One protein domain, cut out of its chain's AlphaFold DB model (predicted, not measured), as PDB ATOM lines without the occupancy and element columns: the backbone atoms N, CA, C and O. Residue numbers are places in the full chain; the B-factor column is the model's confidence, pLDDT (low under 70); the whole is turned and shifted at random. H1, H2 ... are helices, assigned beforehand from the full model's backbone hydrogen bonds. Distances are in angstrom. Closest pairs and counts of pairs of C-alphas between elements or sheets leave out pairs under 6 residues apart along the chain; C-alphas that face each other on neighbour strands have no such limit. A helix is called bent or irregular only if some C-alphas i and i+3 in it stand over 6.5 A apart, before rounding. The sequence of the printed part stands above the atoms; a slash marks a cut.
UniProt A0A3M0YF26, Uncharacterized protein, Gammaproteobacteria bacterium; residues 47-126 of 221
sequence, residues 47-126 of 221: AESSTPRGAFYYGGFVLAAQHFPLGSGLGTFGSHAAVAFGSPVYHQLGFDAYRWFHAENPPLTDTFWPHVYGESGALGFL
ATOM      1  N   ALA A  47      20.205  52.905   8.509       48.44
ATOM      2  CA  ALA A  47      20.568  52.421   7.175       48.44
ATOM      3  C   ALA A  47      20.955  53.544   6.184       48.44
ATOM      4  O   ALA A  47      21.648  53.288   5.201       48.44
ATOM      5  N   GLU A  48      20.613  54.807   6.468       49.16
ATOM      6  CA  GLU A  48      21.111  55.960   5.703       49.16
ATOM      7  C   GLU A  48      22.396  56.612   6.255       49.16
ATOM      8  O   GLU A  48      23.026  57.378   5.528       49.16
ATOM      9  N   SER A  49      22.832  56.328   7.493       48.88
ATOM     10  CA  SER A  49      23.906  57.090   8.166       48.88
ATOM     11  C   SER A  49      24.939  56.283   8.962       48.88
ATOM     12  O   SER A  49      25.882  56.879   9.493       48.88
ATOM     13  N   SER A  50      24.846  54.949   9.047       63.47
ATOM     14  CA  SER A  50      25.908  54.175   9.698       63.47
ATOM     15  C   SER A  50      27.202  54.293   8.891       63.47
ATOM     16  O   SER A  50      27.253  53.923   7.713       63.47
ATOM     17  N   THR A  51      28.255  54.813   9.523       79.00
ATOM     18  CA  THR A  51      29.558  54.962   8.869       79.00
ATOM     19  C   THR A  51      30.084  53.589   8.425       79.00
ATOM     20  O   THR A  51      29.948  52.626   9.188       79.00
ATOM     21  N   PRO A  52      30.717  53.472   7.241       83.25
ATOM     22  CA  PRO A  52      31.233  52.192   6.754       83.25
ATOM     23  C   PRO A  52      32.129  51.488   7.775       83.25
ATOM     24  O   PRO A  52      31.997  50.295   8.013       83.25
ATOM     25  N   ARG A  53      32.971  52.251   8.480       82.44
ATOM     26  CA  ARG A  53      33.834  51.722   9.543       82.44
ATOM     27  C   ARG A  53      33.022  51.061  10.653       82.44
ATOM     28  O   ARG A  53      33.317  49.930  11.010       82.44
ATOM     29  N   GLY A  54      31.986  51.725  11.169       81.75
ATOM     30  CA  GLY A  54      31.127  51.159  12.212       81.75
ATOM     31  C   GLY A  54      30.475  49.840  11.789       81.75
ATOM     32  O   GLY A  54      30.514  48.872  12.548       81.75
ATOM     33  N   ALA A  55      29.965  49.776  10.554       84.12
ATOM     34  CA  ALA A  55      29.401  48.552   9.987       84.12
ATOM     35  C   ALA A  55      30.444  47.427   9.874       84.12
ATOM     36  O   ALA A  55      30.137  46.276  10.174       84.12
ATOM     37  N   PHE A  56      31.693  47.748   9.527       87.31
ATOM     38  CA  PHE A  56      32.789  46.776   9.488       87.31
ATOM     39  C   PHE A  56      33.195  46.256  10.866       87.31
ATOM     40  O   PHE A  56      33.377  45.050  11.027       87.31
ATOM     41  N   TYR A  57      33.308  47.135  11.865       85.81
ATOM     42  CA  TYR A  57      33.575  46.730  13.250       85.81
ATOM     43  C   TYR A  57      32.492  45.785  13.776       85.81
ATOM     44  O   TYR A  57      32.800  44.754  14.371       85.81
ATOM     45  N   TYR A  58      31.228  46.105  13.502       84.69
ATOM     46  CA  TYR A  58      30.109  45.248  13.869       84.69
ATOM     47  C   TYR A  58      30.118  43.921  13.098       84.69
ATOM     48  O   TYR A  58      30.100  42.854  13.708       84.69
ATOM     49  N   GLY A  59      30.210  43.973  11.768       86.94
ATOM     50  CA  GLY A  59      30.196  42.793  10.906       86.94
ATOM     51  C   GLY A  59      31.329  41.820  11.222       86.94
ATOM     52  O   GLY A  59      31.090  40.626  11.379       86.94
ATOM     53  N   GLY A  60      32.548  42.328  11.425       88.25
ATOM     54  CA  GLY A  60      33.680  41.504  11.838       88.25
ATOM     55  C   GLY A  60      33.440  40.814  13.182       88.25
ATOM     56  O   GLY A  60      33.829  39.663  13.357       88.25
ATOM     57  N   PHE A  61      32.775  41.489  14.129       86.25
ATOM     58  CA  PHE A  61      32.502  40.925  15.451       86.25
ATOM     59  C   PHE A  61      31.452  39.817  15.358       86.25
ATOM     60  O   PHE A  61      31.650  38.738  15.916       86.25
ATOM     61  N   VAL A  62      30.386  40.048  14.586       86.25
ATOM     62  CA  VAL A  62      29.366  39.037  14.284       86.25
ATOM     63  C   VAL A  62      30.007  37.801  13.649       86.25
ATOM     64  O   VAL A  62      29.764  36.689  14.112       86.25
ATOM     65  N   LEU A  63      30.888  37.971  12.657       89.06
ATOM     66  CA  LEU A  63      31.579  36.847  12.016       89.06
ATOM     67  C   LEU A  63      32.499  36.090  12.968       89.06
ATOM     68  O   LEU A  63      32.488  34.859  12.966       89.06
ATOM     69  N   ALA A  64      33.268  36.811  13.785       88.94
ATOM     70  CA  ALA A  64      34.156  36.216  14.777       88.94
ATOM     71  C   ALA A  64      33.381  35.392  15.817       88.94
ATOM     72  O   ALA A  64      33.855  34.335  16.234       88.94
ATOM     73  N   ALA A  65      32.194  35.861  16.219       86.31
ATOM     74  CA  ALA A  65      31.316  35.165  17.151       86.31
ATOM     75  C   ALA A  65      30.648  33.937  16.508       86.31
ATOM     76  O   ALA A  65      30.658  32.857  17.096       86.31
ATOM     77  N   GLN A  66      30.118  34.077  15.289       88.06
ATOM     78  CA  GLN A  66      29.451  32.990  14.558       88.06
ATOM     79  C   GLN A  66      30.406  31.852  14.184       88.06
ATOM     80  O   GLN A  66      30.015  30.688  14.207       88.06
ATOM     81  N   HIS A  67      31.656  32.180  13.863       89.06
ATOM     82  CA  HIS A  67      32.664  31.223  13.409       89.06
ATOM     83  C   HIS A  67      33.794  31.046  14.431       89.06
ATOM     84  O   HIS A  67      34.959  30.829  14.083       89.06
ATOM     85  N   PHE A  68      33.475  31.160  15.721       89.19
ATOM     86  CA  PHE A  68      34.457  30.942  16.778       89.19
ATOM     87  C   PHE A  68      35.045  29.516  16.697       89.19
ATOM     88  O   PHE A  68      34.291  28.556  16.526       89.19
ATOM     89  N   PRO A  69      36.370  29.323  16.867       87.69
ATOM     90  CA  PRO A  69      37.398  30.320  17.188       87.69
ATOM     91  C   PRO A  69      38.186  30.859  15.981       87.69
ATOM     92  O   PRO A  69      39.052  31.716  16.169       87.69
ATOM     93  N   LEU A  70      37.939  30.335  14.777       88.62
ATOM     94  CA  LEU A  70      38.787  30.529  13.592       88.62
ATOM     95  C   LEU A  70      38.321  31.649  12.655       88.62
ATOM     96  O   LEU A  70      39.090  32.031  11.782       88.62
ATOM     97  N   GLY A  71      37.119  32.196  12.847       91.62
ATOM     98  CA  GLY A  71      36.560  33.230  11.978       91.62
ATOM     99  C   GLY A  71      35.988  32.665  10.679       91.62
ATOM    100  O   GLY A  71      35.917  31.454  10.478       91.62
ATOM    101  N   SER A  72      35.533  33.560   9.805       91.75
ATOM    102  CA  SER A  72      34.810  33.196   8.579       91.75
ATOM    103  C   SER A  72      35.700  32.647   7.451       91.75
ATOM    104  O   SER A  72      35.174  32.179   6.444       91.75
ATOM    105  N   GLY A  73      37.027  32.660   7.620       91.38
ATOM    106  CA  GLY A  73      38.008  32.186   6.643       91.38
ATOM    107  C   GLY A  73      38.850  33.318   6.051       91.38
ATOM    108  O   GLY A  73      38.445  34.471   6.025       91.38
ATOM    109  N   LEU A  74      40.053  33.000   5.569       90.69
ATOM    110  CA  LEU A  74      40.916  33.993   4.922       90.69
ATOM    111  C   LEU A  74      40.321  34.420   3.578       90.69
ATOM    112  O   LEU A  74      39.915  33.575   2.781       90.69
ATOM    113  N   GLY A  75      40.335  35.720   3.296       88.06
ATOM    114  CA  GLY A  75      39.831  36.250   2.033       88.06
ATOM    115  C   GLY A  75      38.314  36.438   1.972       88.06
ATOM    116  O   GLY A  75      37.786  36.612   0.876       88.06
ATOM    117  N   THR A  76      37.599  36.382   3.098       91.19
ATOM    118  CA  THR A  76      36.130  36.449   3.141       91.19
ATOM    119  C   THR A  76      35.580  37.786   3.636       91.19
ATOM    120  O   THR A  76      34.420  38.086   3.350       91.19
ATOM    121  N   PHE A  77      36.352  38.614   4.347       91.44
ATOM    122  CA  PHE A  77      35.822  39.837   4.952       91.44
ATOM    123  C   PHE A  77      36.874  40.927   5.161       91.44
ATOM    124  O   PHE A  77      37.773  40.794   5.977       91.44
ATOM    125  N   GLY A  78      36.724  42.067   4.486       87.19
ATOM    126  CA  GLY A  78      37.581  43.247   4.646       87.19
ATOM    127  C   GLY A  78      38.961  43.156   3.985       87.19
ATOM    128  O   GLY A  78      39.730  44.116   4.029       87.19
ATOM    129  N   SER A  79      39.280  42.031   3.340       87.75
ATOM    130  CA  SER A  79      40.498  41.848   2.548       87.75
ATOM    131  C   SER A  79      40.294  42.302   1.105       87.75
ATOM    132  O   SER A  79      39.184  42.311   0.574       87.75
ATOM    133  N   HIS A  80      41.396  42.605   0.413       86.56
ATOM    134  CA  HIS A  80      41.338  42.842  -1.031       86.56
ATOM    135  C   HIS A  80      40.824  41.606  -1.790       86.56
ATOM    136  O   HIS A  80      40.089  41.755  -2.758       86.56
ATOM    137  N   ALA A  81      41.148  40.398  -1.312       86.62
ATOM    138  CA  ALA A  81      40.612  39.155  -1.859       86.62
ATOM    139  C   ALA A  81      39.083  39.073  -1.696       86.62
ATOM    140  O   ALA A  81      38.396  38.794  -2.673       86.62
ATOM    141  N   ALA A  82      38.541  39.408  -0.520       88.69
ATOM    142  CA  ALA A  82      37.095  39.423  -0.291       88.69
ATOM    143  C   ALA A  82      36.356  40.381  -1.230       88.69
ATOM    144  O   ALA A  82      35.239  40.090  -1.654       88.69
ATOM    145  N   VAL A  83      36.970  41.520  -1.561       87.56
ATOM    146  CA  VAL A  83      36.416  42.474  -2.532       87.56
ATOM    147  C   VAL A  83      36.542  41.939  -3.958       87.56
ATOM    148  O   VAL A  83      35.557  41.924  -4.689       87.56
ATOM    149  N   ALA A  84      37.724  41.457  -4.345       86.88
ATOM    150  CA  ALA A  84      37.996  40.973  -5.697       86.88
ATOM    151  C   ALA A  84      37.139  39.757  -6.085       86.88
ATOM    152  O   ALA A  84      36.729  39.641  -7.237       86.88
ATOM    153  N   PHE A  85      36.853  38.868  -5.130       87.75
ATOM    154  CA  PHE A  85      36.022  37.681  -5.343       87.75
ATOM    155  C   PHE A  85      34.544  37.883  -4.978       87.75
ATOM    156  O   PHE A  85      33.776  36.931  -5.075       87.75
ATOM    157  N   GLY A  86      34.136  39.093  -4.575       84.75
ATOM    158  CA  GLY A  86      32.738  39.403  -4.262       84.75
ATOM    159  C   GLY A  86      32.178  38.532  -3.139       84.75
ATOM    160  O   GLY A  86      31.195  37.820  -3.332       84.75
ATOM    161  N   SER A  87      32.834  38.546  -1.976       90.94
ATOM    162  CA  SER A  87      32.487  37.663  -0.862       90.94
ATOM    163  C   SER A  87      30.992  37.733  -0.502       90.94
ATOM    164  O   SER A  87      30.479  38.824  -0.228       90.94
ATOM    165  N   PRO A  88      30.289  36.585  -0.407       91.00
ATOM    166  CA  PRO A  88      28.865  36.551  -0.068       91.00
ATOM    167  C   PRO A  88      28.589  36.989   1.376       91.00
ATOM    168  O   PRO A  88      27.446  37.256   1.744       91.00
ATOM    169  N   VAL A  89      29.633  37.074   2.203       90.38
ATOM    170  CA  VAL A  89      29.537  37.411   3.623       90.38
ATOM    171  C   VAL A  89      28.975  38.821   3.839       90.38
ATOM    172  O   VAL A  89      28.234  39.039   4.792       90.38
ATOM    173  N   TYR A  90      29.238  39.771   2.935       89.88
ATOM    174  CA  TYR A  90      28.680  41.125   3.044       89.88
ATOM    175  C   TYR A  90      27.149  41.134   2.938       89.88
ATOM    176  O   TYR A  90      26.484  41.820   3.714       89.88
ATOM    177  N   HIS A  91      26.586  40.312   2.052       88.94
ATOM    178  CA  HIS A  91      25.136  40.149   1.915       88.94
ATOM    179  C   HIS A  91      24.522  39.476   3.147       88.94
ATOM    180  O   HIS A  91      23.486  39.902   3.651       88.94
ATOM    181  N   GLN A  92      25.198  38.462   3.696       88.00
ATOM    182  CA  GLN A  92      24.762  37.779   4.923       88.00
ATOM    183  C   GLN A  92      24.761  38.709   6.142       88.00
ATOM    184  O   GLN A  92      23.904  38.590   7.015       88.00
ATOM    185  N   LEU A  93      25.698  39.657   6.182       84.94
ATOM    186  CA  LEU A  93      25.764  40.708   7.195       84.94
ATOM    187  C   LEU A  93      24.774  41.859   6.948       84.94
ATOM    188  O   LEU A  93      24.717  42.788   7.752       84.94
ATOM    189  N   GLY A  94      24.004  41.816   5.857       85.62
ATOM    190  CA  GLY A  94      23.005  42.827   5.522       85.62
ATOM    191  C   GLY A  94      23.591  44.128   4.976       85.62
ATOM    192  O   GLY A  94      22.937  45.168   5.057       85.62
ATOM    193  N   PHE A  95      24.808  44.105   4.415       86.44
ATOM    194  CA  PHE A  95      25.447  45.321   3.897       86.44
ATOM    195  C   PHE A  95      24.701  45.921   2.697       86.44
ATOM    196  O   PHE A  95      24.840  47.114   2.434       86.44
ATOM    197  N   ASP A  96      23.843  45.138   2.037       85.38
ATOM    198  CA  ASP A  96      22.936  45.593   0.977       85.38
ATOM    199  C   ASP A  96      22.050  46.770   1.383       85.38
ATOM    200  O   ASP A  96      21.652  47.563   0.529       85.38
ATOM    201  N   ALA A  97      21.738  46.894   2.675       83.44
ATOM    202  CA  ALA A  97      20.915  47.980   3.190       83.44
ATOM    203  C   ALA A  97      21.626  49.346   3.144       83.44
ATOM    204  O   ALA A  97      20.971  50.383   3.251       83.44
ATOM    205  N   TYR A  98      22.952  49.372   2.983       82.38
ATOM    206  CA  TYR A  98      23.735  50.598   3.057       82.38
ATOM    207  C   TYR A  98      23.987  51.222   1.685       82.38
ATOM    208  O   TYR A  98      24.591  50.618   0.802       82.38
ATOM    209  N   ARG A  99      23.645  52.508   1.526       82.94
ATOM    210  CA  ARG A  99      23.884  53.244   0.266       82.94
ATOM    211  C   ARG A  99      25.360  53.258  -0.152       82.94
ATOM    212  O   ARG A  99      25.655  53.200  -1.340       82.94
ATOM    213  N   TRP A 100      26.286  53.321   0.807       84.94
ATOM    214  CA  TRP A 100      27.726  53.331   0.530       84.94
ATOM    215  C   TRP A 100      28.261  51.989   0.017       84.94
ATOM    216  O   TRP A 100      29.336  51.973  -0.576       84.94
ATOM    217  N   PHE A 101      27.543  50.881   0.231       86.50
ATOM    218  CA  PHE A 101      27.946  49.559  -0.251       86.50
ATOM    219  C   PHE A 101      27.798  49.447  -1.774       86.50
ATOM    220  O   PHE A 101      28.625  48.826  -2.430       86.50
ATOM    221  N   HIS A 102      26.800  50.136  -2.331       85.69
ATOM    222  CA  HIS A 102      26.512  50.187  -3.770       85.69
ATOM    223  C   HIS A 102      27.262  51.303  -4.514       85.69
ATOM    224  O   HIS A 102      27.008  51.541  -5.694       85.69
ATOM    225  N   ALA A 103      28.151  52.033  -3.837       85.50
ATOM    226  CA  ALA A 103      28.998  53.025  -4.492       85.50
ATOM    227  C   ALA A 103      30.000  52.339  -5.438       85.50
ATOM    228  O   ALA A 103      30.372  51.193  -5.219       85.50
ATOM    229  N   GLU A 104      30.494  53.055  -6.451       82.19
ATOM    230  CA  GLU A 104      31.476  52.521  -7.415       82.19
ATOM    231  C   GLU A 104      32.763  52.016  -6.737       82.19
ATOM    232  O   GLU A 104      33.365  51.043  -7.176       82.19
ATOM    233  N   ASN A 105      33.160  52.655  -5.630       81.50
ATOM    234  CA  ASN A 105      34.316  52.277  -4.821       81.50
ATOM    235  C   ASN A 105      33.922  52.224  -3.337       81.50
ATOM    236  O   ASN A 105      34.162  53.188  -2.600       81.50
ATOM    237  N   PRO A 106      33.284  51.133  -2.880       83.25
ATOM    238  CA  PRO A 106      32.870  51.017  -1.494       83.25
ATOM    239  C   PRO A 106      34.117  50.846  -0.605       83.25
ATOM    240  O   PRO A 106      35.043  50.116  -0.970       83.25
ATOM    241  N   PRO A 107      34.182  51.487   0.577       83.69
ATOM    242  CA  PRO A 107      35.361  51.475   1.450       83.69
ATOM    243  C   PRO A 107      35.480  50.161   2.247       83.69
ATOM    244  O   PRO A 107      35.594  50.160   3.472       83.69
ATOM    245  N   LEU A 108      35.442  49.024   1.549       84.00
ATOM    246  CA  LEU A 108      35.388  47.687   2.144       84.00
ATOM    247  C   LEU A 108      36.708  47.255   2.792       84.00
ATOM    248  O   LEU A 108      36.726  46.362   3.626       84.00
ATOM    249  N   THR A 109      37.821  47.881   2.424       84.12
ATOM    250  CA  THR A 109      39.151  47.564   2.961       84.12
ATOM    251  C   THR A 109      39.656  48.618   3.945       84.12
ATOM    252  O   THR A 109      40.784  48.525   4.411       84.12
ATOM    253  N   ASP A 110      38.842  49.619   4.303       78.81
ATOM    254  CA  ASP A 110      39.297  50.811   5.039       78.81
ATOM    255  C   ASP A 110      39.630  50.558   6.525       78.81
ATOM    256  O   ASP A 110      40.114  51.444   7.228       78.81
ATOM    257  N   THR A 111      39.397  49.342   7.033       80.06
ATOM    258  CA  THR A 111      39.589  49.008   8.453       80.06
ATOM    259  C   THR A 111      40.321  47.682   8.642       80.06
ATOM    260  O   THR A 111      39.852  46.627   8.227       80.06
ATOM    261  N   PHE A 112      41.484  47.725   9.303       85.12
ATOM    262  CA  PHE A 112      42.361  46.558   9.425       85.12
ATOM    263  C   PHE A 112      41.926  45.568  10.517       85.12
ATOM    264  O   PHE A 112      41.888  44.361  10.290       85.12
ATOM    265  N   TRP A 113      41.598  46.059  11.713       87.44
ATOM    266  CA  TRP A 113      41.278  45.208  12.865       87.44
ATOM    267  C   TRP A 113      40.050  44.305  12.635       87.44
ATOM    268  O   TRP A 113      40.192  43.101  12.850       87.44
ATOM    269  N   PRO A 114      38.888  44.816  12.167       87.00
ATOM    270  CA  PRO A 114      37.730  43.970  11.856       87.00
ATOM    271  C   PRO A 114      37.969  42.929  10.778       87.00
ATOM    272  O   PRO A 114      37.426  41.834  10.877       87.00
ATOM    273  N   HIS A 115      38.820  43.231   9.802       89.06
ATOM    274  CA  HIS A 115      39.278  42.244   8.835       89.06
ATOM    275  C   HIS A 115      40.028  41.093   9.532       89.06
ATOM    276  O   HIS A 115      39.698  39.930   9.316       89.06
ATOM    277  N   VAL A 116      40.962  41.392  10.450       90.00
ATOM    278  CA  VAL A 116      41.716  40.349  11.171       90.00
ATOM    279  C   VAL A 116      40.788  39.441  11.972       90.00
ATOM    280  O   VAL A 116      40.788  38.234  11.742       90.00
ATOM    281  N   TYR A 117      39.992  39.970  12.905       89.75
ATOM    282  CA  TYR A 117      39.158  39.094  13.738       89.75
ATOM    283  C   TYR A 117      37.944  38.519  12.992       89.75
ATOM    284  O   TYR A 117      37.497  37.434  13.347       89.75
ATOM    285  N   GLY A 118      37.440  39.174  11.943       90.56
ATOM    286  CA  GLY A 118      36.350  38.647  11.115       90.56
ATOM    287  C   GLY A 118      36.763  37.446  10.254       90.56
ATOM    288  O   GLY A 118      36.016  36.468  10.159       90.56
ATOM    289  N   GLU A 119      37.963  37.477   9.665       93.44
ATOM    290  CA  GLU A 119      38.487  36.375   8.840       93.44
ATOM    291  C   GLU A 119      39.119  35.262   9.681       93.44
ATOM    292  O   GLU A 119      38.873  34.086   9.430       93.44
ATOM    293  N   SER A 120      39.919  35.630  10.689       92.38
ATOM    294  CA  SER A 120      40.767  34.696  11.455       92.38
ATOM    295  C   SER A 120      40.307  34.437  12.897       92.38
ATOM    296  O   SER A 120      40.963  33.709  13.656       92.38
ATOM    297  N   GLY A 121      39.176  35.026  13.286       90.31
ATOM    298  CA  GLY A 121      38.526  34.785  14.566       90.31
ATOM    299  C   GLY A 121      39.346  35.241  15.768       90.31
ATOM    300  O   GLY A 121      40.264  36.065  15.686       90.31
ATOM    301  N   ALA A 122      39.019  34.663  16.922       86.94
ATOM    302  CA  ALA A 122      39.713  34.940  18.173       86.94
ATOM    303  C   ALA A 122      41.187  34.504  18.129       86.94
ATOM    304  O   ALA A 122      42.039  35.161  18.730       86.94
ATOM    305  N   LEU A 123      41.507  33.421  17.411       86.44
ATOM    306  CA  LEU A 123      42.877  32.908  17.330       86.44
ATOM    307  C   LEU A 123      43.805  33.837  16.552       86.44
ATOM    308  O   LEU A 123      44.903  34.133  17.025       86.44
ATOM    309  N   GLY A 124      43.383  34.332  15.389       87.06
ATOM    310  CA  GLY A 124      44.212  35.273  14.643       87.06
ATOM    311  C   GLY A 124      44.269  36.653  15.297       87.06
ATOM    312  O   GLY A 124      45.334  37.274  15.309       87.06
ATOM    313  N   PHE A 125      43.199  37.090  15.969       88.94
ATOM    314  CA  PHE A 125      43.248  38.293  16.804       88.94
ATOM    315  C   PHE A 125      44.256  38.164  17.957       88.94
ATOM    316  O   PHE A 125      45.057  39.072  18.192       88.94
ATOM    317  N   LEU A 126      44.281  37.014  18.640       87.06
ATOM    318  CA  LEU A 126      45.283  36.717  19.661       87.06
ATOM    319  C   LEU A 126      46.698  36.721  19.076       87.06
ATOM    320  O   LEU A 126      47.603  37.306  19.670       87.06
TER     321      LEU A 126
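Overview. This is residues 47 to 126 of the 221 residues of an uncharacterized protein of Gammaproteobacteria bacterium (UniProt A0A3M0YF26). Two helices of equal residue count, H1 and H4, lie side by side and run the same way, while the two very short helices H2 and H3, set in long loops, lie on one side of this pair. The 19-residue link between H3 and H4 makes a wide loop at the end where H1 begins, and H4 is irregular partway along. The printed part has 80 residues with four named helices, in the order H1, H2, H3, H4, and no named strand. The class is all helix, though under half of the residues, 39 of 80, are in named elements. The whole is compact, with a radius of gyration of the C-alphas of 11.5 A and spans of 33 by 23 by 19 A.

Arrangement. Start with H1, residues 52 to 66, and look from there to H4, residues 112 to 126. The two touch, with 26 pairs of C-alphas within 8 A; the closest are those of Gly 60 and Gly 118, 4.0 A apart. They run the same way at a shallow tilt of 23 degrees, and their centres are 10.2 A apart. H4 is irregular: C-alphas 119 and 122 are 9.5 A apart, and its line is a rough one. Now turn to H3, residues 89 to 92, which is near H1, with 6 pairs of C-alphas within 10 A but no pair within 8 A. H2, residues 80 to 84, touches no helix, and H2 and H4 are apart. H3 and H4 are apart too. On the backbone of H1 and H2 you will find every O i to N i+4 pair within hydrogen-bond range; in H4 it is 9 of 11, and H3 is too short for such a pair, with its one O i to N i+3 pair within range.

Along the chain. Find C-alpha 52 at (31.233, 52.192, 6.754); from there H1 runs 20.8 A to C-alpha 66 at (29.451, 32.990, 14.558). H4 begins at C-alpha 112, at (42.361, 46.558, 9.425), and ends 14.5 A away at C-alpha 126, at (45.283, 36.717, 19.661). H2, from His 80 to Ala 84, measures 6.0 A, and H3, from Val 89 to Gln 92, 5.0 A.

Size, cuts and confidence. The two C-alphas farthest apart are those of Glu 104 and Leu 126, 34.3 A. The printed part has no cut. The links from H1 to H2, residues 67 to 79, and from H3 to H4, residues 93 to 111, are long; the link from H2 to H3 is tight. The mean pLDDT of the printed part is 85.2, and residues 47 to 50 are under 70.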